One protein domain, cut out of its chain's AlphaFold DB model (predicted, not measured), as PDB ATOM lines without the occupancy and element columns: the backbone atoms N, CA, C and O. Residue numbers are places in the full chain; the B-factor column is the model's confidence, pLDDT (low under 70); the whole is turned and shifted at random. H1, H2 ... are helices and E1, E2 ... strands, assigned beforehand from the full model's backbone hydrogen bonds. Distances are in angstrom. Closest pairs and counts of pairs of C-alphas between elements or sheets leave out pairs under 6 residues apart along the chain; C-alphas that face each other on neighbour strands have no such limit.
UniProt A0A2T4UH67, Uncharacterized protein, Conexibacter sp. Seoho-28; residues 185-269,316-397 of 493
ATOM      1  N   ASP A 185     -19.420 -56.051  18.906       97.69
ATOM      2  CA  ASP A 185     -20.045 -57.324  18.552       97.69
ATOM      3  C   ASP A 185     -21.322 -57.133  17.735       97.69
ATOM      4  O   ASP A 185     -22.083 -56.173  17.928       97.69
ATOM      5  N   THR A 186     -21.565 -58.081  16.831       97.50
ATOM      6  CA  THR A 186     -22.695 -58.101  15.900       97.50
ATOM      7  C   THR A 186     -23.633 -59.262  16.181       97.50
ATOM      8  O   THR A 186     -23.209 -60.414  16.191       97.50
ATOM      9  N   ILE A 187     -24.925 -58.966  16.335       96.69
ATOM     10  CA  ILE A 187     -26.002 -59.959  16.308       96.69
ATOM     11  C   ILE A 187     -26.776 -59.843  14.990       96.69
ATOM     12  O   ILE A 187     -27.265 -58.771  14.620       96.69
ATOM     13  N   ASP A 188     -26.884 -60.958  14.272       95.69
ATOM     14  CA  ASP A 188     -27.425 -61.008  12.917       95.69
ATOM     15  C   ASP A 188     -28.658 -61.922  12.813       95.69
ATOM     16  O   ASP A 188     -28.559 -63.148  12.908       95.69
ATOM     17  N   TYR A 189     -29.820 -61.318  12.547       92.75
ATOM     18  CA  TYR A 189     -31.088 -62.003  12.269       92.75
ATOM     19  C   TYR A 189     -31.460 -62.002  10.778       92.75
ATOM     20  O   TYR A 189     -32.589 -62.345  10.412       92.75
ATOM     21  N   SER A 190     -30.515 -61.701   9.886       90.00
ATOM     22  CA  SER A 190     -30.719 -61.578   8.438       90.00
ATOM     23  C   SER A 190     -31.283 -62.817   7.755       90.00
ATOM     24  O   SER A 190     -31.895 -62.713   6.684       90.00
ATOM     25  N   ARG A 191     -31.085 -63.987   8.368       86.94
ATOM     26  CA  ARG A 191     -31.580 -65.295   7.908       86.94
ATOM     27  C   ARG A 191     -32.960 -65.646   8.472       86.94
ATOM     28  O   ARG A 191     -33.531 -66.672   8.098       86.94
ATOM     29  N   GLY A 192     -33.504 -64.810   9.353       82.62
ATOM     30  CA  GLY A 192     -34.833 -64.961   9.922       82.62
ATOM     31  C   GLY A 192     -35.922 -64.875   8.852       82.62
ATOM     32  O   GLY A 192     -35.925 -64.002   7.988       82.62
ATOM     33  N   VAL A 193     -36.895 -65.784   8.917       78.81
ATOM     34  CA  VAL A 193     -38.060 -65.798   8.007       78.81
ATOM     35  C   VAL A 193     -39.214 -64.909   8.490       78.81
ATOM     36  O   VAL A 193     -40.286 -64.879   7.880       78.81
ATOM     37  N   HIS A 194     -39.021 -64.225   9.614       83.25
ATOM     38  CA  HIS A 194     -40.002 -63.397  10.299       83.25
ATOM     39  C   HIS A 194     -39.336 -62.135  10.831       83.25
ATOM     40  O   HIS A 194     -38.127 -62.127  11.035       83.25
ATOM     41  N   SER A 195     -40.161 -61.135  11.138       85.00
ATOM     42  CA  SER A 195     -39.735 -59.935  11.846       85.00
ATOM     43  C   SER A 195     -39.046 -60.259  13.176       85.00
ATOM     44  O   SER A 195     -39.578 -61.034  13.989       85.00
ATOM     45  N   ALA A 196     -37.914 -59.609  13.410       86.19
ATOM     46  CA  ALA A 196     -37.149 -59.573  14.641       86.19
ATOM     47  C   ALA A 196     -37.491 -58.309  15.443       86.19
ATOM     48  O   ALA A 196     -37.627 -57.217  14.896       86.19
ATOM     49  N   ILE A 197     -37.636 -58.452  16.759       88.19
ATOM     50  CA  ILE A 197     -37.701 -57.329  17.701       88.19
ATOM     51  C   ILE A 197     -36.473 -57.441  18.593       88.19
ATOM     52  O   ILE A 197     -36.496 -58.266  19.499       88.19
ATOM     53  N   VAL A 198     -35.430 -56.658  18.336       90.88
ATOM     54  CA  VAL A 198     -34.103 -56.755  18.954       90.88
ATOM     55  C   VAL A 198     -33.896 -55.647  19.983       90.88
ATOM     56  O   VAL A 198     -34.068 -54.471  19.671       90.88
ATOM     57  N   PHE A 199     -33.489 -56.026  21.196       91.69
ATOM     58  CA  PHE A 199     -33.066 -55.106  22.255       91.69
ATOM     59  C   PHE A 199     -31.603 -55.364  22.617       91.69
ATOM     60  O   PHE A 199     -31.301 -56.382  23.239       91.69
ATOM     61  N   LEU A 200     -30.699 -54.448  22.257       93.06
ATOM     62  CA  LEU A 200     -29.268 -54.588  22.571       93.06
ATOM     63  C   LEU A 200     -28.936 -54.267  24.036       93.06
ATOM     64  O   LEU A 200     -27.915 -54.703  24.564       93.06
ATOM     65  N   ASP A 201     -29.814 -53.535  24.727       83.00
ATOM     66  CA  ASP A 201     -29.600 -53.098  26.110       83.00
ATOM     67  C   ASP A 201     -29.817 -54.198  27.171       83.00
ATOM     68  O   ASP A 201     -29.634 -53.952  28.368       83.00
ATOM     69  N   GLY A 202     -30.248 -55.396  26.762       78.94
ATOM     70  CA  GLY A 202     -30.548 -56.524  27.646       78.94
ATOM     71  C   GLY A 202     -31.669 -56.275  28.658       78.94
ATOM     72  O   GLY A 202     -31.900 -57.103  29.544       78.94
ATOM     73  N   THR A 203     -32.394 -55.154  28.565       71.31
ATOM     74  CA  THR A 203     -33.455 -54.807  29.524       71.31
ATOM     75  C   THR A 203     -34.771 -55.507  29.218       71.31
ATOM     76  O   THR A 203     -35.663 -55.560  30.076       71.31
ATOM     77  N   ARG A 204     -34.910 -56.048  28.003       74.38
ATOM     78  CA  ARG A 204     -36.081 -56.790  27.540       74.38
ATOM     79  C   ARG A 204     -35.651 -57.983  26.692       74.38
ATOM     80  O   ARG A 204     -34.676 -57.872  25.957       74.38
ATOM     81  N   PRO A 205     -36.404 -59.093  26.738       76.94
ATOM     82  CA  PRO A 205     -36.228 -60.154  25.768       76.94
ATOM     83  C   PRO A 205     -36.550 -59.651  24.356       76.94
ATOM     84  O   PRO A 205     -37.615 -59.070  24.122       76.94
ATOM     85  N   THR A 206     -35.642 -59.915  23.428       73.62
ATOM     86  CA  THR A 206     -35.830 -59.845  21.980       73.62
ATOM     87  C   THR A 206     -36.913 -60.836  21.572       73.62
ATOM     88  O   THR A 206     -36.909 -61.972  22.031       73.62
ATOM     89  N   LEU A 207     -37.872 -60.438  20.733       73.88
ATOM     90  CA  LEU A 207     -38.976 -61.303  20.299       73.88
ATOM     91  C   LEU A 207     -38.818 -61.687  18.830       73.88
ATOM     92  O   LEU A 207     -38.828 -60.826  17.954       73.88
ATOM     93  N   LYS A 208     -38.812 -62.992  18.545       69.56
ATOM     94  CA  LYS A 208     -38.973 -63.517  17.182       69.56
ATOM     95  C   LYS A 208     -40.463 -63.690  16.900       69.56
ATOM     96  O   LYS A 208     -41.167 -64.416  17.618       69.56
ATOM     97  N   ARG A 209     -41.005 -63.012  15.882       66.31
ATOM     98  CA  ARG A 209     -42.452 -63.055  15.617       66.31
ATOM     99  C   ARG A 209     -42.840 -64.307  14.827       66.31
ATOM    100  O   ARG A 209     -43.021 -64.262  13.619       66.31
ATOM    101  N   ASN A 210     -43.068 -65.420  15.522       52.28
ATOM    102  CA  ASN A 210     -43.701 -66.601  14.928       52.28
ATOM    103  C   ASN A 210     -45.149 -66.264  14.508       52.28
ATOM    104  O   ASN A 210     -45.949 -65.773  15.311       52.28
ATOM    105  N   ALA A 211     -45.514 -66.516  13.250       36.12
ATOM    106  CA  ALA A 211     -46.895 -66.379  12.772       36.12
ATOM    107  C   ALA A 211     -47.894 -67.230  13.622       36.12
ATOM    108  O   ALA A 211     -47.504 -68.121  14.374       36.12
ATOM    109  N   PRO A 212     -49.207 -66.935  13.591       41.94
ATOM    110  CA  PRO A 212     -50.029 -66.718  14.781       41.94
ATOM    111  C   PRO A 212     -50.426 -67.996  15.538       41.94
ATOM    112  O   PRO A 212     -51.439 -68.615  15.217       41.94
ATOM    113  N   ARG A 213     -49.699 -68.322  16.616       42.22
ATOM    114  CA  ARG A 213     -50.210 -68.858  17.902       42.22
ATOM    115  C   ARG A 213     -49.037 -69.169  18.844       42.22
ATOM    116  O   ARG A 213     -48.365 -70.171  18.666       42.22
ATOM    117  N   GLN A 214     -48.851 -68.298  19.840       51.91
ATOM    118  CA  GLN A 214     -48.143 -68.493  21.119       51.91
ATOM    119  C   GLN A 214     -47.136 -69.655  21.207       51.91
ATOM    120  O   GLN A 214     -47.502 -70.761  21.591       51.91
ATOM    121  N   VAL A 215     -45.863 -69.358  20.969       45.34
ATOM    122  CA  VAL A 215     -44.857 -69.059  22.009       45.34
ATOM    123  C   VAL A 215     -43.716 -68.375  21.265       45.34
ATOM    124  O   VAL A 215     -43.063 -68.986  20.422       45.34
ATOM    125  N   ASN A 216     -43.584 -67.065  21.452       51.09
ATOM    126  CA  ASN A 216     -42.570 -66.298  20.741       51.09
ATOM    127  C   ASN A 216     -41.247 -66.653  21.400       51.09
ATOM    128  O   ASN A 216     -41.092 -66.404  22.596       51.09
ATOM    129  N   ALA A 217     -40.362 -67.269  20.630       63.41
ATOM    130  CA  ALA A 217     -38.966 -67.386  20.979       63.41
ATOM    131  C   ALA A 217     -38.442 -66.012  21.454       63.41
ATOM    132  O   ALA A 217     -38.722 -64.990  20.813       63.41
ATOM    133  N   GLN A 218     -37.810 -66.006  22.623       84.75
ATOM    134  CA  GLN A 218     -37.363 -64.843  23.374       84.75
ATOM    135  C   GLN A 218     -35.867 -64.930  23.608       84.75
ATOM    136  O   GLN A 218     -35.440 -65.754  24.416       84.75
ATOM    137  N   ASP A 219     -35.111 -64.040  22.980       89.56
ATOM    138  CA  ASP A 219     -33.668 -63.989  23.187       89.56
ATOM    139  C   ASP A 219     -33.325 -62.922  24.218       89.56
ATOM    140  O   ASP A 219     -33.945 -61.863  24.266       89.56
ATOM    141  N   THR A 220     -32.327 -63.168  25.052       91.75
ATOM    142  CA  THR A 220     -31.702 -62.126  25.871       91.75
ATOM    143  C   THR A 220     -30.362 -61.785  25.251       91.75
ATOM    144  O   THR A 220     -29.501 -62.653  25.164       91.75
ATOM    145  N   ILE A 221     -30.195 -60.535  24.833       92.94
ATOM    146  CA  ILE A 221     -28.990 -60.043  24.166       92.94
ATOM    147  C   ILE A 221     -28.363 -58.984  25.062       92.94
ATOM    148  O   ILE A 221     -29.063 -58.104  25.559       92.94
ATOM    149  N   SER A 222     -27.058 -59.064  25.283       93.81
ATOM    150  CA  SER A 222     -26.314 -58.047  26.028       93.81
ATOM    151  C   SER A 222     -24.908 -57.888  25.486       93.81
ATOM    152  O   SER A 222     -24.334 -58.851  24.984       93.81
ATOM    153  N   SER A 223     -24.339 -56.697  25.665       94.19
ATOM    154  CA  SER A 223     -22.967 -56.385  25.245       94.19
ATOM    155  C   SER A 223     -22.757 -56.506  23.732       94.19
ATOM    156  O   SER A 223     -21.691 -56.902  23.296       94.19
ATOM    157  N   PHE A 224     -23.777 -56.167  22.942       95.56
ATOM    158  CA  PHE A 224     -23.678 -56.019  21.490       95.56
ATOM    159  C   PHE A 224     -23.836 -54.551  21.121       95.56
ATOM    160  O   PHE A 224     -24.591 -53.831  21.777       95.56
ATOM    161  N   ALA A 225     -23.154 -54.137  20.055       94.81
ATOM    162  CA  ALA A 225     -23.228 -52.780  19.516       94.81
ATOM    163  C   ALA A 225     -23.782 -52.749  18.084       94.81
ATOM    164  O   ALA A 225     -24.123 -51.686  17.574       94.81
ATOM    165  N   VAL A 226     -23.866 -53.896  17.401       96.06
ATOM    166  CA  VAL A 226     -24.385 -53.982  16.031       96.06
ATOM    167  C   VAL A 226     -25.553 -54.960  15.966       96.06
ATOM    168  O   VAL A 226     -25.429 -56.104  16.399       96.06
ATOM    169  N   ALA A 227     -26.675 -54.529  15.388       96.69
ATOM    170  CA  ALA A 227     -27.834 -55.376  15.114       96.69
ATOM    171  C   ALA A 227     -28.198 -55.340  13.631       96.69
ATOM    172  O   ALA A 227     -28.332 -54.261  13.048       96.69
ATOM    173  N   ILE A 228     -28.423 -56.519  13.053       95.88
ATOM    174  CA  ILE A 228     -28.902 -56.674  11.678       95.88
ATOM    175  C   ILE A 228     -30.264 -57.373  11.702       95.88
ATOM    176  O   ILE A 228     -30.402 -58.485  12.223       95.88
ATOM    177  N   GLY A 229     -31.266 -56.701  11.140       93.75
ATOM    178  CA  GLY A 229     -32.627 -57.185  10.956       93.75
ATOM    179  C   GLY A 229     -32.746 -58.299   9.912       93.75
ATOM    180  O   GLY A 229     -31.790 -58.706   9.248       93.75
ATOM    181  N   SER A 230     -33.955 -58.828   9.790       91.88
ATOM    182  CA  SER A 230     -34.386 -59.783   8.779       91.88
ATOM    183  C   SER A 230     -34.619 -59.094   7.419       91.88
ATOM    184  O   SER A 230     -33.864 -58.224   7.022       91.88
ATOM    185  N   ALA A 231     -35.560 -59.579   6.612       90.12
ATOM    186  CA  ALA A 231     -36.032 -58.904   5.393       90.12
ATOM    187  C   ALA A 231     -37.534 -58.576   5.510       90.12
ATOM    188  O   ALA A 231     -38.287 -58.596   4.531       90.12
ATOM    189  N   ASN A 232     -38.000 -58.428   6.748       89.31
ATOM    190  CA  ASN A 232     -39.379 -58.167   7.131       89.31
ATOM    191  C   ASN A 232     -39.375 -56.952   8.053       89.31
ATOM    192  O   ASN A 232     -38.349 -56.654   8.624       89.31
ATOM    193  N   GLY A 233     -40.536 -56.342   8.300       90.12
ATOM    194  CA  GLY A 233     -40.596 -55.178   9.186       90.12
ATOM    195  C   GLY A 233     -40.180 -55.495  10.623       90.12
ATOM    196  O   GLY A 233     -40.951 -56.125  11.358       90.12
ATOM    197  N   ASP A 234     -38.976 -55.086  10.989       92.38
ATOM    198  CA  ASP A 234     -38.282 -55.364  12.233       92.38
ATOM    199  C   ASP A 234     -38.440 -54.218  13.238       92.38
ATOM    200  O   ASP A 234     -38.980 -53.145  12.964       92.38
ATOM    201  N   THR A 235     -38.023 -54.454  14.476       92.94
ATOM    202  CA  THR A 235     -37.908 -53.413  15.496       92.94
ATOM    203  C   THR A 235     -36.562 -53.543  16.181       92.94
ATOM    204  O   THR A 235     -36.344 -54.509  16.901       92.94
ATOM    205  N   LEU A 236     -35.665 -52.587  15.970       94.81
ATOM    206  CA  LEU A 236     -34.313 -52.594  16.517       94.81
ATOM    207  C   LEU A 236     -34.176 -51.475  17.547       94.81
ATOM    208  O   LEU A 236     -34.516 -50.326  17.269       94.81
ATOM    209  N   VAL A 237     -33.690 -51.813  18.737       94.56
ATOM    210  CA  VAL A 237     -33.443 -50.865  19.825       94.56
ATOM    211  C   VAL A 237     -31.992 -50.992  20.266       94.56
ATOM    212  O   VAL A 237     -31.586 -52.047  20.766       94.56
ATOM    213  N   GLY A 238     -31.236 -49.913  20.077       94.75
ATOM    214  CA  GLY A 238     -29.851 -49.791  20.509       94.75
ATOM    215  C   GLY A 238     -29.700 -49.639  22.023       94.75
ATOM    216  O   GLY A 238     -30.642 -49.791  22.810       94.75
ATOM    217  N   THR A 239     -28.472 -49.365  22.437       93.75
ATOM    218  CA  THR A 239     -28.076 -49.120  23.820       93.75
ATOM    219  C   THR A 239     -28.057 -47.612  24.105       93.75
ATOM    220  O   THR A 239     -28.621 -46.807  23.381       93.75
ATOM    221  N   SER A 240     -27.472 -47.185  25.226       91.81
ATOM    222  CA  SER A 240     -27.138 -45.763  25.423       91.81
ATOM    223  C   SER A 240     -25.744 -45.402  24.885       91.81
ATOM    224  O   SER A 240     -25.214 -44.343  25.230       91.81
ATOM    225  N   GLY A 241     -25.088 -46.366  24.241       90.38
ATOM    226  CA  GLY A 241     -23.724 -46.309  23.747       90.38
ATOM    227  C   GLY A 241     -23.672 -45.794  22.318       90.38
ATOM    228  O   GLY A 241     -24.321 -44.808  22.006       90.38
ATOM    229  N   ILE A 242     -22.807 -46.410  21.514       91.19
ATOM    230  CA  ILE A 242     -22.715 -46.168  20.076       91.19
ATOM    231  C   ILE A 242     -23.118 -47.462  19.403       91.19
ATOM    232  O   ILE A 242     -22.428 -48.469  19.579       91.19
ATOM    233  N   ASP A 243     -24.182 -47.409  18.627       94.50
ATOM    234  CA  ASP A 243     -24.797 -48.574  18.024       94.50
ATOM    235  C   ASP A 243     -24.823 -48.470  16.496       94.50
ATOM    236  O   ASP A 243     -24.895 -47.391  15.910       94.50
ATOM    237  N   ARG A 244     -24.775 -49.609  15.808       95.50
ATOM    238  CA  ARG A 244     -25.089 -49.710  14.380       95.50
ATOM    239  C   ARG A 244     -26.305 -50.605  14.214       95.50
ATOM    240  O   ARG A 244     -26.243 -51.797  14.497       95.50
ATOM    241  N   LEU A 245     -27.387 -50.045  13.699       97.19
ATOM    242  CA  LEU A 245     -28.659 -50.737  13.530       97.19
ATOM    243  C   LEU A 245     -29.022 -50.750  12.044       97.19
ATOM    244  O   LEU A 245     -29.075 -49.696  11.412       97.19
ATOM    245  N   GLU A 246     -29.244 -51.937  11.485       96.81
ATOM    246  CA  GLU A 246     -29.555 -52.135  10.066       96.81
ATOM    247  C   GLU A 246     -30.862 -52.919   9.913       96.81
ATOM    248  O   GLU A 246     -30.894 -54.107  10.230       96.81
ATOM    249  N   GLY A 247     -31.927 -52.261   9.447       93.19
ATOM    250  CA  GLY A 247     -33.253 -52.861   9.239       93.19
ATOM    251  C   GLY A 247     -33.293 -53.830   8.054       93.19
ATOM    252  O   GLY A 247     -33.680 -54.986   8.214       93.19
ATOM    253  N   ARG A 248     -32.699 -53.413   6.928       92.88
ATOM    254  CA  ARG A 248     -32.666 -54.095   5.619       92.88
ATOM    255  C   ARG A 248     -33.983 -53.923   4.856       92.88
ATOM    256  O   ARG A 248     -34.387 -52.806   4.594       92.88
ATOM    257  N   ASP A 249     -34.545 -55.001   4.310       88.94
ATOM    258  CA  ASP A 249     -35.765 -54.907   3.509       88.94
ATOM    259  C   ASP A 249     -36.983 -54.937   4.438       88.94
ATOM    260  O   ASP A 249     -37.044 -55.752   5.354       88.94
ATOM    261  N   GLY A 250     -38.037 -54.213   4.075       87.44
ATOM    262  CA  GLY A 250     -39.292 -54.203   4.824       87.44
ATOM    263  C   GLY A 250     -39.473 -52.908   5.609       87.44
ATOM    264  O   GLY A 250     -38.588 -52.080   5.614       87.44
ATOM    265  N   PRO A 251     -40.670 -52.659   6.169       89.50
ATOM    266  CA  PRO A 251     -40.928 -51.450   6.944       89.50
ATOM    267  C   PRO A 251     -40.450 -51.620   8.388       89.50
ATOM    268  O   PRO A 251     -41.137 -52.263   9.195       89.50
ATOM    269  N   ASP A 252     -39.307 -51.033   8.704       94.38
ATOM    270  CA  ASP A 252     -38.598 -51.227   9.963       94.38
ATOM    271  C   ASP A 252     -38.843 -50.100  10.965       94.38
ATOM    272  O   ASP A 252     -39.168 -48.964  10.620       94.38
ATOM    273  N   LYS A 253     -38.683 -50.411  12.253       95.38
ATOM    274  CA  LYS A 253     -38.632 -49.424  13.334       95.38
ATOM    275  C   LYS A 253     -37.269 -49.470  13.998       95.38
ATOM    276  O   LYS A 253     -36.920 -50.477  14.607       95.38
ATOM    277  N   ILE A 254     -36.524 -48.381  13.941       97.06
ATOM    278  CA  ILE A 254     -35.171 -48.307  14.484       97.06
ATOM    279  C   ILE A 254     -35.115 -47.199  15.526       97.06
ATOM    280  O   ILE A 254     -35.491 -46.059  15.264       97.06
ATOM    281  N   PHE A 255     -34.646 -47.546  16.718       95.81
ATOM    282  CA  PHE A 255     -34.483 -46.639  17.844       95.81
ATOM    283  C   PHE A 255     -33.019 -46.665  18.279       95.81
ATOM    284  O   PHE A 255     -32.553 -47.701  18.750       95.81
ATOM    285  N   GLY A 256     -32.314 -45.540  18.140       94.94
ATOM    286  CA  GLY A 256     -30.902 -45.418  18.522       94.94
ATOM    287  C   GLY A 256     -30.678 -45.744  19.997       94.94
ATOM    288  O   GLY A 256     -29.748 -46.460  20.333       94.94
ATOM    289  N   ASP A 257     -31.620 -45.349  20.868       93.38
ATOM    290  CA  ASP A 257     -31.545 -45.636  22.301       93.38
ATOM    291  C   ASP A 257     -32.862 -46.182  22.919       93.38
ATOM    292  O   ASP A 257     -33.959 -46.057  22.347       93.38
ATOM    293  N   PRO A 258     -32.810 -46.756  24.141       91.38
ATOM    294  CA  PRO A 258     -33.999 -47.256  24.836       91.38
ATOM    295  C   PRO A 258     -35.035 -46.184  25.206       91.38
ATOM    296  O   PRO A 258     -36.198 -46.509  25.471       91.38
ATOM    297  N   GLU A 259     -34.644 -44.911  25.288       90.56
ATOM    298  CA  GLU A 259     -35.552 -43.809  25.612       90.56
ATOM    299  C   GLU A 259     -36.366 -43.382  24.384       90.56
ATOM    300  O   GLU A 259     -37.570 -43.151  24.517       90.56
ATOM    301  N   ALA A 260     -35.770 -43.364  23.189       90.81
ATOM    302  CA  ALA A 260     -36.457 -43.192  21.914       90.81
ATOM    303  C   ALA A 260     -37.563 -44.239  21.775       90.81
ATOM    304  O   ALA A 260     -38.730 -43.891  21.580       90.81
ATOM    305  N   HIS A 261     -37.235 -45.509  22.018       91.25
ATOM    306  CA  HIS A 261     -38.218 -46.585  21.995       91.25
ATOM    307  C   HIS A 261     -39.383 -46.343  22.972       91.25
ATOM    308  O   HIS A 261     -40.549 -46.457  22.601       91.25
ATOM    309  N   ARG A 262     -39.116 -45.924  24.218       85.69
ATOM    310  CA  ARG A 262     -40.180 -45.626  25.202       85.69
ATOM    311  C   ARG A 262     -41.083 -44.458  24.809       85.69
ATOM    312  O   ARG A 262     -42.242 -44.425  25.228       85.69
ATOM    313  N   LEU A 263     -40.537 -43.468  24.110       82.31
ATOM    314  CA  LEU A 263     -41.249 -42.247  23.743       82.31
ATOM    315  C   LEU A 263     -42.092 -42.426  22.479       82.31
ATOM    316  O   LEU A 263     -43.180 -41.844  22.401       82.31
ATOM    317  N   PHE A 264     -41.590 -43.207  21.523       78.25
ATOM    318  CA  PHE A 264     -42.113 -43.253  20.162       78.25
ATOM    319  C   PHE A 264     -42.722 -44.598  19.763       78.25
ATOM    320  O   PHE A 264     -43.517 -44.613  18.826       78.25
ATOM    321  N   ASP A 265     -42.481 -45.692  20.496       76.81
ATOM    322  CA  ASP A 265     -43.242 -46.925  20.288       76.81
ATOM    323  C   ASP A 265     -44.571 -46.909  21.079       76.81
ATOM    324  O   ASP A 265     -44.577 -46.972  22.317       76.81
ATOM    325  N   PRO A 266     -45.735 -46.837  20.401       58.91
ATOM    326  CA  PRO A 266     -47.037 -46.843  21.061       58.91
ATOM    327  C   PRO A 266     -47.343 -48.157  21.791       58.91
ATOM    328  O   PRO A 266     -48.143 -48.133  22.730       58.91
ATOM    329  N   ASP A 267     -46.711 -49.271  21.406       59.19
ATOM    330  CA  ASP A 267     -46.867 -50.563  22.083       59.19
ATOM    331  C   ASP A 267     -46.003 -50.655  23.362       59.19
ATOM    332  O   ASP A 267     -46.349 -51.383  24.299       59.19
ATOM    333  N   ALA A 268     -44.941 -49.845  23.474       54.22
ATOM    334  CA  ALA A 268     -44.137 -49.676  24.687       54.22
ATOM    335  C   ALA A 268     -44.754 -48.700  25.712       54.22
ATOM    336  O   ALA A 268     -44.402 -48.741  26.900       54.22
ATOM    337  N   ALA A 269     -45.673 -47.828  25.284       42.19
ATOM    338  CA  ALA A 269     -46.249 -46.774  26.110       42.19
ATOM    339  C   ALA A 269     -47.546 -47.211  26.820       42.19
ATOM    340  O   ALA A 269     -48.567 -47.527  26.217       42.19
ATOM    341  N   LEU A 316     -18.518 -40.869  17.657       61.88
ATOM    342  CA  LEU A 316     -19.328 -41.253  18.809       61.88
ATOM    343  C   LEU A 316     -20.801 -41.045  18.448       61.88
ATOM    344  O   LEU A 316     -21.429 -40.139  18.985       61.88
ATOM    345  N   ALA A 317     -21.262 -41.772  17.437       78.69
ATOM    346  CA  ALA A 317     -22.560 -41.565  16.815       78.69
ATOM    347  C   ALA A 317     -23.166 -42.902  16.434       78.69
ATOM    348  O   ALA A 317     -22.445 -43.723  15.852       78.69
ATOM    349  N   ASP A 318     -24.451 -43.080  16.725       92.00
ATOM    350  CA  ASP A 318     -25.180 -44.240  16.241       92.00
ATOM    351  C   ASP A 318     -25.280 -44.177  14.714       92.00
ATOM    352  O   ASP A 318     -25.331 -43.098  14.120       92.00
ATOM    353  N   VAL A 319     -25.290 -45.337  14.062       94.62
ATOM    354  CA  VAL A 319     -25.535 -45.465  12.623       94.62
ATOM    355  C   VAL A 319     -26.839 -46.218  12.426       94.62
ATOM    356  O   VAL A 319     -26.906 -47.418  12.691       94.62
ATOM    357  N   LEU A 320     -27.861 -45.522  11.938       96.69
ATOM    358  CA  LEU A 320     -29.202 -46.063  11.737       96.69
ATOM    359  C   LEU A 320     -29.460 -46.182  10.236       96.69
ATOM    360  O   LEU A 320     -29.525 -45.173   9.530       96.69
ATOM    361  N   LEU A 321     -29.608 -47.414   9.754       94.56
ATOM    362  CA  LEU A 321     -29.918 -47.721   8.361       94.56
ATOM    363  C   LEU A 321     -31.284 -48.403   8.284       94.56
ATOM    364  O   LEU A 321     -31.417 -49.518   8.783       94.56
ATOM    365  N   GLY A 322     -32.262 -47.739   7.665       91.06
ATOM    366  CA  GLY A 322     -33.590 -48.309   7.402       91.06
ATOM    367  C   GLY A 322     -33.470 -49.424   6.370       91.06
ATOM    368  O   GLY A 322     -33.400 -50.597   6.723       91.06
ATOM    369  N   GLY A 323     -33.232 -49.026   5.123       85.31
ATOM    370  CA  GLY A 323     -33.047 -49.925   3.992       85.31
ATOM    371  C   GLY A 323     -34.206 -49.776   3.004       85.31
ATOM    372  O   GLY A 323     -34.817 -48.715   2.907       85.31
ATOM    373  N   PRO A 324     -34.469 -50.759   2.130       85.19
ATOM    374  CA  PRO A 324     -35.640 -50.705   1.264       85.19
ATOM    375  C   PRO A 324     -36.934 -50.945   2.053       85.19
ATOM    376  O   PRO A 324     -37.321 -52.087   2.307       85.19
ATOM    377  N   GLY A 325     -37.683 -49.890   2.336       84.75
ATOM    378  CA  GLY A 325     -38.750 -49.954   3.321       84.75
ATOM    379  C   GLY A 325     -39.546 -48.669   3.402       84.75
ATOM    380  O   GLY A 325     -39.288 -47.724   2.685       84.75
ATOM    381  N   ASN A 326     -40.591 -48.657   4.217       91.00
ATOM    382  CA  ASN A 326     -41.132 -47.388   4.695       91.00
ATOM    383  C   ASN A 326     -40.826 -47.398   6.181       91.00
ATOM    384  O   ASN A 326     -41.579 -48.017   6.947       91.00
ATOM    385  N   ASP A 327     -39.723 -46.770   6.547       93.00
ATOM    386  CA  ASP A 327     -39.087 -47.014   7.829       93.00
ATOM    387  C   ASP A 327     -39.382 -45.892   8.822       93.00
ATOM    388  O   ASP A 327     -39.661 -44.748   8.461       93.00
ATOM    389  N   GLU A 328     -39.344 -46.218  10.109       96.12
ATOM    390  CA  GLU A 328     -39.410 -45.253  11.201       96.12
ATOM    391  C   GLU A 328     -38.084 -45.261  11.969       96.12
ATOM    392  O   GLU A 328     -37.803 -46.189  12.728       96.12
ATOM    393  N   LEU A 329     -37.275 -44.219  11.792       96.56
ATOM    394  CA  LEU A 329     -35.957 -44.078  12.396       96.56
ATOM    395  C   LEU A 329     -35.987 -42.955  13.434       96.56
ATOM    396  O   LEU A 329     -36.259 -41.795  13.114       96.56
ATOM    397  N   TYR A 330     -35.673 -43.302  14.675       95.44
ATOM    398  CA  TYR A 330     -35.582 -42.379  15.797       95.44
ATOM    399  C   TYR A 330     -34.167 -42.436  16.366       95.44
ATOM    400  O   TYR A 330     -33.754 -43.482  16.865       95.44
ATOM    401  N   GLY A 331     -33.447 -41.319  16.309       94.38
ATOM    402  CA  GLY A 331     -32.099 -41.173  16.847       94.38
ATOM    403  C   GLY A 331     -32.014 -41.301  18.372       94.38
ATOM    404  O   GLY A 331     -32.951 -41.718  19.068       94.38
ATOM    405  N   SER A 332     -30.877 -40.918  18.921       92.62
ATOM    406  CA  SER A 332     -30.566 -40.934  20.339       92.62
ATOM    407  C   SER A 332     -30.629 -39.511  20.925       92.62
ATOM    408  O   SER A 332     -31.421 -38.668  20.503       92.62
ATOM    409  N   VAL A 333     -29.898 -39.263  22.010       90.38
ATOM    410  CA  VAL A 333     -29.609 -37.906  22.516       90.38
ATOM    411  C   VAL A 333     -28.179 -37.458  22.175       90.38
ATOM    412  O   VAL A 333     -27.729 -36.399  22.633       90.38
ATOM    413  N   LEU A 334     -27.446 -38.311  21.464       90.31
ATOM    414  CA  LEU A 334     -26.122 -38.084  20.905       90.31
ATOM    415  C   LEU A 334     -26.276 -37.760  19.414       90.31
ATOM    416  O   LEU A 334     -27.345 -37.924  18.858       90.31
ATOM    417  N   GLY A 335     -25.219 -37.252  18.776       89.44
ATOM    418  CA  GLY A 335     -25.290 -36.997  17.335       89.44
ATOM    419  C   GLY A 335     -25.256 -38.304  16.559       89.44
ATOM    420  O   GLY A 335     -24.343 -39.087  16.806       89.44
ATOM    421  N   ASP A 336     -26.172 -38.494  15.615       92.19
ATOM    422  CA  ASP A 336     -26.348 -39.753  14.883       92.19
ATOM    423  C   ASP A 336     -26.076 -39.615  13.371       92.19
ATOM    424  O   ASP A 336     -26.151 -38.529  12.793       92.19
ATOM    425  N   ASP A 337     -25.770 -40.730  12.701       92.94
ATOM    426  CA  ASP A 337     -25.762 -40.871  11.239       92.94
ATOM    427  C   ASP A 337     -26.977 -41.709  10.814       92.94
ATOM    428  O   ASP A 337     -27.030 -42.919  11.045       92.94
ATOM    429  N   ILE A 338     -27.976 -41.056  10.222       93.69
ATOM    430  CA  ILE A 338     -29.275 -41.659   9.926       93.69
ATOM    431  C   ILE A 338     -29.527 -41.662   8.422       93.69
ATOM    432  O   ILE A 338     -29.495 -40.620   7.760       93.69
ATOM    433  N   ASN A 339     -29.851 -42.830   7.877       91.62
ATOM    434  CA  ASN A 339     -30.195 -43.008   6.475       91.62
ATOM    435  C   ASN A 339     -31.395 -43.953   6.345       91.62
ATOM    436  O   ASN A 339     -31.272 -45.146   6.609       91.62
ATOM    437  N   GLY A 340     -32.536 -43.414   5.912       86.00
ATOM    438  CA  GLY A 340     -33.728 -44.222   5.626       86.00
ATOM    439  C   GLY A 340     -33.537 -45.153   4.426       86.00
ATOM    440  O   GLY A 340     -34.091 -46.235   4.381       86.00
ATOM    441  N   GLU A 341     -32.615 -44.812   3.521       87.38
ATOM    442  CA  GLU A 341     -32.479 -45.443   2.213       87.38
ATOM    443  C   GLU A 341     -33.725 -45.287   1.346       87.38
ATOM    444  O   GLU A 341     -33.953 -44.169   0.914       87.38
ATOM    445  N   ALA A 342     -34.405 -46.355   0.923       83.25
ATOM    446  CA  ALA A 342     -35.368 -46.275  -0.173       83.25
ATOM    447  C   ALA A 342     -36.798 -46.521   0.296       83.25
ATOM    448  O   ALA A 342     -37.153 -47.663   0.561       83.25
ATOM    449  N   GLY A 343     -37.652 -45.514   0.136       82.06
ATOM    450  CA  GLY A 343     -39.085 -45.581   0.404       82.06
ATOM    451  C   GLY A 343     -39.537 -44.430   1.292       82.06
ATOM    452  O   GLY A 343     -38.765 -43.531   1.573       82.06
ATOM    453  N   GLU A 344     -40.839 -44.349   1.586       88.06
ATOM    454  CA  GLU A 344     -41.363 -43.155   2.267       88.06
ATOM    455  C   GLU A 344     -41.075 -43.234   3.769       88.06
ATOM    456  O   GLU A 344     -41.882 -43.797   4.521       88.06
ATOM    457  N   ASP A 345     -39.955 -42.641   4.180       90.31
ATOM    458  CA  ASP A 345     -39.408 -42.814   5.522       90.31
ATOM    459  C   ASP A 345     -39.820 -41.704   6.488       90.31
ATOM    460  O   ASP A 345     -40.078 -40.547   6.129       90.31
ATOM    461  N   LEU A 346     -39.864 -42.057   7.768       93.62
ATOM    462  CA  LEU A 346     -39.986 -41.141   8.886       93.62
ATOM    463  C   LEU A 346     -38.667 -41.112   9.653       93.62
ATOM    464  O   LEU A 346     -38.292 -42.104  10.266       93.62
ATOM    465  N   VAL A 347     -38.022 -39.949   9.695       93.31
ATOM    466  CA  VAL A 347     -36.780 -39.741  10.443       93.31
ATOM    467  C   VAL A 347     -36.967 -38.658  11.503       93.31
ATOM    468  O   VAL A 347     -37.415 -37.552  11.188       93.31
ATOM    469  N   ASP A 348     -36.599 -38.970  12.744       93.00
ATOM    470  CA  ASP A 348     -36.508 -38.042  13.875       93.00
ATOM    471  C   ASP A 348     -35.115 -38.157  14.518       93.00
ATOM    472  O   ASP A 348     -34.832 -39.137  15.203       93.00
ATOM    473  N   GLY A 349     -34.245 -37.165  14.295       90.62
ATOM    474  CA  GLY A 349     -32.887 -37.114  14.867       90.62
ATOM    475  C   GLY A 349     -32.859 -36.927  16.387       90.62
ATOM    476  O   GLY A 349     -31.883 -37.245  17.048       90.62
ATOM    477  N   ARG A 350     -33.982 -36.509  16.987       91.69
ATOM    478  CA  ARG A 350     -34.140 -36.245  18.420       91.69
ATOM    479  C   ARG A 350     -33.184 -35.206  18.988       91.69
ATOM    480  O   ARG A 350     -33.611 -34.068  19.166       91.69
ATOM    481  N   GLY A 351     -31.982 -35.550  19.413       88.38
ATOM    482  CA  GLY A 351     -31.064 -34.549  19.934       88.38
ATOM    483  C   GLY A 351     -29.632 -34.995  19.798       88.38
ATOM    484  O   GLY A 351     -29.371 -36.169  19.937       88.38
ATOM    485  N   GLY A 352     -28.714 -34.059  19.612       88.06
ATOM    486  CA  GLY A 352     -27.386 -34.401  19.121       88.06
ATOM    487  C   GLY A 352     -27.008 -33.463  17.990       88.06
ATOM    488  O   GLY A 352     -27.748 -32.541  17.695       88.06
ATOM    489  N   ASP A 353     -25.825 -33.641  17.413       89.12
ATOM    490  CA  ASP A 353     -25.480 -32.972  16.156       89.12
ATOM    491  C   ASP A 353     -25.620 -34.021  15.045       89.12
ATOM    492  O   ASP A 353     -24.680 -34.787  14.803       89.12
ATOM    493  N   ASP A 354     -26.792 -34.080  14.410       88.75
ATOM    494  CA  ASP A 354     -27.168 -35.218  13.563       88.75
ATOM    495  C   ASP A 354     -26.779 -35.041  12.094       88.75
ATOM    496  O   ASP A 354     -26.717 -33.931  11.552       88.75
ATOM    497  N   LEU A 355     -26.552 -36.162  11.408       89.00
ATOM    498  CA  LEU A 355     -26.362 -36.245   9.967       89.00
ATOM    499  C   LEU A 355     -27.433 -37.145   9.342       89.00
ATOM    500  O   LEU A 355     -27.393 -38.357   9.489       89.00
ATOM    501  N   ILE A 356     -28.361 -36.547   8.593       88.94
ATOM    502  CA  ILE A 356     -29.511 -37.253   8.016       88.94
ATOM    503  C   ILE A 356     -29.435 -37.304   6.482       88.94
ATOM    504  O   ILE A 356     -29.276 -36.285   5.791       88.94
ATOM    505  N   PHE A 357     -29.616 -38.496   5.924       84.81
ATOM    506  CA  PHE A 357     -29.661 -38.764   4.492       84.81
ATOM    507  C   PHE A 357     -31.062 -39.232   4.067       84.81
ATOM    508  O   PHE A 357     -31.430 -40.373   4.293       84.81
ATOM    509  N   GLY A 358     -31.819 -38.352   3.407       79.12
ATOM    510  CA  GLY A 358     -33.140 -38.633   2.812       79.12
ATOM    511  C   GLY A 358     -33.175 -38.267   1.327       79.12
ATOM    512  O   GLY A 358     -33.999 -37.492   0.857       79.12
ATOM    513  N   ARG A 359     -32.143 -38.659   0.574       73.19
ATOM    514  CA  ARG A 359     -32.099 -38.453  -0.882       73.19
ATOM    515  C   ARG A 359     -32.215 -39.796  -1.564       73.19
ATOM    516  O   ARG A 359     -31.188 -40.398  -1.875       73.19
ATOM    517  N   ASP A 360     -33.430 -40.197  -1.885       70.75
ATOM    518  CA  ASP A 360     -33.711 -41.539  -2.396       70.75
ATOM    519  C   ASP A 360     -34.666 -41.554  -3.613       70.75
ATOM    520  O   ASP A 360     -34.719 -42.515  -4.387       70.75
ATOM    521  N   GLY A 361     -35.322 -40.428  -3.898       66.62
ATOM    522  CA  GLY A 361     -36.298 -40.250  -4.966       66.62
ATOM    523  C   GLY A 361     -37.757 -40.334  -4.511       66.62
ATOM    524  O   GLY A 361     -38.653 -40.122  -5.351       66.62
ATOM    525  N   THR A 362     -38.020 -40.639  -3.244       74.31
ATOM    526  CA  THR A 362     -39.362 -40.838  -2.706       74.31
ATOM    527  C   THR A 362     -39.809 -39.611  -1.902       74.31
ATOM    528  O   THR A 362     -39.621 -38.483  -2.372       74.31
ATOM    529  N   ARG A 363     -40.618 -39.783  -0.859       81.81
ATOM    530  CA  ARG A 363     -41.104 -38.682  -0.033       81.81
ATOM    531  C   ARG A 363     -40.867 -39.073   1.408       81.81
ATOM    532  O   ARG A 363     -41.683 -39.796   1.973       81.81
ATOM    533  N   ASP A 364     -39.891 -38.409   1.993       85.44
ATOM    534  CA  ASP A 364     -39.569 -38.607   3.395       85.44
ATOM    535  C   ASP A 364     -40.215 -37.541   4.263       85.44
ATOM    536  O   ASP A 364     -40.620 -36.461   3.803       85.44
ATOM    537  N   ARG A 365     -40.300 -37.838   5.552       89.56
ATOM    538  CA  ARG A 365     -40.638 -36.889   6.598       89.56
ATOM    539  C   ARG A 365     -39.474 -36.815   7.574       89.56
ATOM    540  O   ARG A 365     -39.242 -37.753   8.323       89.56
ATOM    541  N   ILE A 366     -38.803 -35.666   7.599       88.62
ATOM    542  CA  ILE A 366     -37.583 -35.467   8.393       88.62
ATOM    543  C   ILE A 366     -37.809 -34.395   9.465       88.62
ATOM    544  O   ILE A 366     -38.205 -33.261   9.156       88.62
ATOM    545  N   ASP A 367     -37.517 -34.760  10.711       90.00
ATOM    546  CA  ASP A 367     -37.321 -33.880  11.862       90.00
ATOM    547  C   ASP A 367     -35.874 -34.045  12.349       90.00
ATOM    548  O   ASP A 367     -35.459 -35.154  12.665       90.00
ATOM    549  N   CYS A 368     -35.078 -32.974  12.367       86.25
ATOM    550  CA  CYS A 368     -33.691 -33.077  12.840       86.25
ATOM    551  C   CYS A 368     -33.569 -33.048  14.365       86.25
ATOM    552  O   CYS A 368     -32.489 -33.285  14.870       86.25
ATOM    553  N   GLY A 369     -34.637 -32.756  15.115       87.62
ATOM    554  CA  GLY A 369     -34.534 -32.770  16.572       87.62
ATOM    555  C   GLY A 369     -33.849 -31.523  17.136       87.62
ATOM    556  O   GLY A 369     -34.243 -30.414  16.799       87.62
ATOM    557  N   THR A 370     -32.905 -31.638  18.064       86.88
ATOM    558  CA  THR A 370     -32.219 -30.498  18.691       86.88
ATOM    559  C   THR A 370     -30.709 -30.639  18.643       86.88
ATOM    560  O   THR A 370     -30.181 -31.586  19.204       86.88
ATOM    561  N   GLY A 371     -30.018 -29.584  18.237       83.50
ATOM    562  CA  GLY A 371     -28.565 -29.489  18.307       83.50
ATOM    563  C   GLY A 371     -28.081 -28.765  17.073       83.50
ATOM    564  O   GLY A 371     -28.731 -27.795  16.705       83.50
ATOM    565  N   THR A 372     -26.923 -29.123  16.521       85.94
ATOM    566  CA  THR A 372     -26.446 -28.577  15.243       85.94
ATOM    567  C   THR A 372     -26.482 -29.646  14.161       85.94
ATOM    568  O   THR A 372     -25.507 -30.373  13.965       85.94
ATOM    569  N   ASP A 373     -27.557 -29.658  13.386       84.38
ATOM    570  CA  ASP A 373     -27.902 -30.787  12.532       84.38
ATOM    571  C   ASP A 373     -27.679 -30.484  11.048       84.38
ATOM    572  O   ASP A 373     -27.805 -29.351  10.546       84.38
ATOM    573  N   ALA A 374     -27.364 -31.536  10.303       84.56
ATOM    574  CA  ALA A 374     -27.200 -31.512   8.866       84.56
ATOM    575  C   ALA A 374     -28.076 -32.573   8.204       84.56
ATOM    576  O   ALA A 374     -27.983 -33.749   8.516       84.56
ATOM    577  N   ALA A 375     -28.865 -32.179   7.207       83.94
ATOM    578  CA  ALA A 375     -29.675 -33.124   6.453       83.94
ATOM    579  C   ALA A 375     -29.604 -32.880   4.945       83.94
ATOM    580  O   ALA A 375     -29.553 -31.739   4.459       83.94
ATOM    581  N   THR A 376     -29.625 -33.970   4.184       80.62
ATOM    582  CA  THR A 376     -29.856 -33.951   2.738       80.62
ATOM    583  C   THR A 376     -31.229 -34.524   2.445       80.62
ATOM    584  O   THR A 376     -31.582 -35.561   2.983       80.62
ATOM    585  N   ALA A 377     -31.986 -33.837   1.594       76.00
ATOM    586  CA  ALA A 377     -33.360 -34.203   1.280       76.00
ATOM    587  C   ALA A 377     -33.671 -33.930  -0.194       76.00
ATOM    588  O   ALA A 377     -33.079 -33.034  -0.827       76.00
ATOM    589  N   ASP A 378     -34.624 -34.661  -0.742       67.69
ATOM    590  CA  ASP A 378     -35.269 -34.376  -2.006       67.69
ATOM    591  C   ASP A 378     -36.211 -33.159  -1.932       67.69
ATOM    592  O   ASP A 378     -36.466 -32.514  -0.915       67.69
ATOM    593  N   LEU A 379     -36.716 -32.743  -3.099       65.38
ATOM    594  CA  LEU A 379     -37.662 -31.619  -3.191       65.38
ATOM    595  C   LEU A 379     -39.099 -32.006  -2.820       65.38
ATOM    596  O   LEU A 379     -39.966 -31.126  -2.799       65.38
ATOM    597  N   ARG A 380     -39.378 -33.304  -2.690       70.06
ATOM    598  CA  ARG A 380     -40.716 -33.835  -2.417       70.06
ATOM    599  C   ARG A 380     -40.952 -34.078  -0.935       70.06
ATOM    600  O   ARG A 380     -42.128 -34.123  -0.576       70.06
ATOM    601  N   ASP A 381     -39.880 -34.146  -0.162       76.69
ATOM    602  CA  ASP A 381     -39.908 -34.473   1.253       76.69
ATOM    603  C   ASP A 381     -40.633 -33.404   2.046       76.69
ATOM    604  O   ASP A 381     -40.557 -32.191   1.775       76.69
ATOM    605  N   GLU A 382     -41.394 -33.901   3.008       75.81
ATOM    606  CA  GLU A 382     -42.106 -33.103   3.973       75.81
ATOM    607  C   GLU A 382     -41.198 -32.797   5.159       75.81
ATOM    608  O   GLU A 382     -40.419 -33.607   5.647       75.81
ATOM    609  N   TYR A 383     -41.294 -31.556   5.600       72.88
ATOM    610  CA  TYR A 383     -40.439 -30.980   6.616       72.88
ATOM    611  C   TYR A 383     -41.305 -29.992   7.385       72.88
ATOM    612  O   TYR A 383     -41.994 -29.172   6.764       72.88
ATOM    613  N   ASP A 384     -41.299 -30.059   8.716       60.22
ATOM    614  CA  ASP A 384     -42.083 -29.133   9.536       60.22
ATOM    615  C   ASP A 384     -41.418 -27.746   9.574       60.22
ATOM    616  O   ASP A 384     -40.629 -27.425  10.461       60.22
ATOM    617  N   GLU A 385     -41.739 -26.883   8.606       51.22
ATOM    618  CA  GLU A 385     -41.214 -25.509   8.516       51.22
ATOM    619  C   GLU A 385     -41.473 -24.646   9.775       51.22
ATOM    620  O   GLU A 385     -40.909 -23.556   9.885       51.22
ATOM    621  N   GLY A 386     -42.318 -25.091  10.718       45.31
ATOM    622  CA  GLY A 386     -42.695 -24.357  11.928       45.31
ATOM    623  C   GLY A 386     -41.852 -24.637  13.177       45.31
ATOM    624  O   GLY A 386     -41.923 -23.850  14.123       45.31
ATOM    625  N   ARG A 387     -41.067 -25.720  13.199       54.97
ATOM    626  CA  ARG A 387     -40.258 -26.143  14.365       54.97
ATOM    627  C   ARG A 387     -38.793 -26.392  14.057       54.97
ATOM    628  O   ARG A 387     -38.024 -26.715  14.950       54.97
ATOM    629  N   ASN A 388     -38.434 -26.237  12.796       55.62
ATOM    630  CA  ASN A 388     -37.252 -26.873  12.292       55.62
ATOM    631  C   ASN A 388     -35.930 -26.298  12.803       55.62
ATOM    632  O   ASN A 388     -35.693 -25.087  12.742       55.62
ATOM    633  N   THR A 389     -35.085 -27.225  13.228       58.50
ATOM    634  CA  THR A 389     -33.769 -27.036  13.832       58.50
ATOM    635  C   THR A 389     -32.637 -27.250  12.849       58.50
ATOM    636  O   THR A 389     -31.664 -26.542  12.998       58.50
ATOM    637  N   CYS A 390     -32.791 -28.049  11.778       67.75
ATOM    638  CA  CYS A 390     -31.675 -28.378  10.880       67.75
ATOM    639  C   CYS A 390     -30.907 -27.135  10.381       67.75
ATOM    640  O   CYS A 390     -31.336 -26.437   9.447       67.75
ATOM    641  N   GLU A 391     -29.744 -26.865  10.969       74.25
ATOM    642  CA  GLU A 391     -28.936 -25.685  10.678       74.25
ATOM    643  C   GLU A 391     -28.336 -25.755   9.271       74.25
ATOM    644  O   GLU A 391     -28.139 -24.723   8.615       74.25
ATOM    645  N   SER A 392     -28.062 -26.972   8.788       69.62
ATOM    646  CA  SER A 392     -27.494 -27.246   7.469       69.62
ATOM    647  C   SER A 392     -28.384 -28.175   6.640       69.62
ATOM    648  O   SER A 392     -28.229 -29.391   6.652       69.62
ATOM    649  N   PHE A 393     -29.269 -27.601   5.822       68.44
ATOM    650  CA  PHE A 393     -30.216 -28.373   5.010       68.44
ATOM    651  C   PHE A 393     -29.951 -28.249   3.497       68.44
ATOM    652  O   PHE A 393     -30.133 -27.176   2.907       68.44
ATOM    653  N   ASP A 394     -29.556 -29.343   2.837       69.94
ATOM    654  CA  ASP A 394     -29.317 -29.394   1.385       69.94
ATOM    655  C   ASP A 394     -30.480 -30.080   0.641       69.94
ATOM    656  O   ASP A 394     -30.482 -31.294   0.421       69.94
ATOM    657  N   ARG A 395     -31.456 -29.281   0.175       60.50
ATOM    658  CA  ARG A 395     -32.528 -29.760  -0.723       60.50
ATOM    659  C   ARG A 395     -32.065 -29.846  -2.161       60.50
ATOM    660  O   ARG A 395     -31.782 -28.834  -2.809       60.50
ATOM    661  N   GLY A 396     -32.134 -31.041  -2.716       51.69
ATOM    662  CA  GLY A 396     -31.819 -31.272  -4.113       51.69
ATOM    663  C   GLY A 396     -32.107 -32.706  -4.492       51.69
ATOM    664  O   GLY A 396     -32.046 -33.578  -3.646       51.69
ATOM    665  N   ALA A 397     -32.391 -32.942  -5.770       46.69
ATOM    666  CA  ALA A 397     -32.475 -34.308  -6.266       46.69
ATOM    667  C   ALA A 397     -31.158 -35.050  -5.974       46.69
ATOM    668  O   ALA A 397     -30.085 -34.443  -6.141       46.69
TER     669      ALA A 397
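What this domain is: This is residues 185 to 269 and 316 to 397 of the 493 residues of an uncharacterized protein of Conexibacter sp. Seoho-28 (UniProt A0A2T4UH67). The printed part is a chain wound in stacked turns, a solenoid whose successive turns each lay one strand in each of two sheets that lie face to face as a sandwich. At the end where the printed part begins, E3 and E4 fold back beside E2 and widen one sheet; the short helix H1 packs on that sheet's outer face near E8 and E10. The 167 printed residues hold sixteen named strands and one named helix, in the order E1 to E8, H1, E9 to E16; the class is mostly strand, though under half of the residues are in named elements. One sheet runs E1 E5 E7 E9 E11 E13 E15 E16, all parallel, and the other runs E4 E3 E2 E6 E8 E10 E12 E14, mixed. The whole is compact, with a radius of gyration of the C-alphas of 15.3 A, and elongated, with spans of 46 by 29 by 28 A.

Where its parts are: Find C-alpha 186 at (-22.695, -58.101, 15.900), where E1 begins, residues 186 to 188. Next come E2, residues 196 to 199, E3, residues 206 to 208, and E4, residues 218 to 222, which is 13.2 A long. Then look for E5 at residues 226 to 228, E6 at 235 to 237, E7 at 244 to 246 and E8 at 253 to 255. H1 starts at C-alpha 258, at (-33.999, -47.256, 24.836), and runs 10.2 A to residue 264. Past the cut you reach E9, residues 319 to 324, 16.1 A; E10, residues 328 to 330; E11, residues 337 to 342, 15.9 A; and E12, residues 346 to 348. Last come E13, residues 355 to 358, 10.1 A; E14, residues 365 to 367; E15, residues 374 to 377, 10.1 A; and E16, residues 392 to 395, which ends at C-alpha 395, (-32.528, -29.760, -0.723).

How they stand to each other: Begin with the sheet whose edge strands are E1 and E16. E1 and E5 are parallel at 11 degrees, with N 187 and O 226 2.9 A apart, within hydrogen-bond range. Farther along, E9 and E11 are parallel at 2 degrees, with N 320 and O 337 at 2.9 A. E15 and E16 are parallel at 8 degrees, with N 375 and O 392 at 2.9 A. In the other sheet, with edge strands E4 and E14, E2 and E6 are parallel at 12 degrees, with N 198 and O 235 at 2.7 A. E2, E3 and E4 form a meander, each strand the antiparallel neighbour of the one before. In the hairpin of E2 and E3, N 197 and O 207 are 2.9 A apart; in the hairpin of E3 and E4, N 206 and O 219 are 2.7 A apart. The parts of the two sheets that face each other are 11.1 A centre to centre, their best planes 6 degrees apart; for instance, the closest C-alphas of E8 and E9, those of Ile 254 and Leu 320, are 6.9 A apart. H1 is on the sheet with E8, at a height over the sheet of 6.7 A, and every O i to N i+4 pair in it is within hydrogen-bond range. Its closest C-alpha pair with E8 is His 261 and Phe 255, 5.6 A.

The domain as a whole: The two C-alphas farthest apart are those of Arg 213 and Glu 391, 48.7 A. Residues 270 to 315 are not printed, and C-alphas 269 and 316 are 28.4 A apart across this cut. The link from E15 to E16 is long, with 14 residues; within it, residues 382 to 383 pair in parallel with residues 365 to 366 of E14. Mean pLDDT of the printed part is 82.5, and 31 residues are under 70, among them 208 to 217, 384 to 390 and 392 to 397.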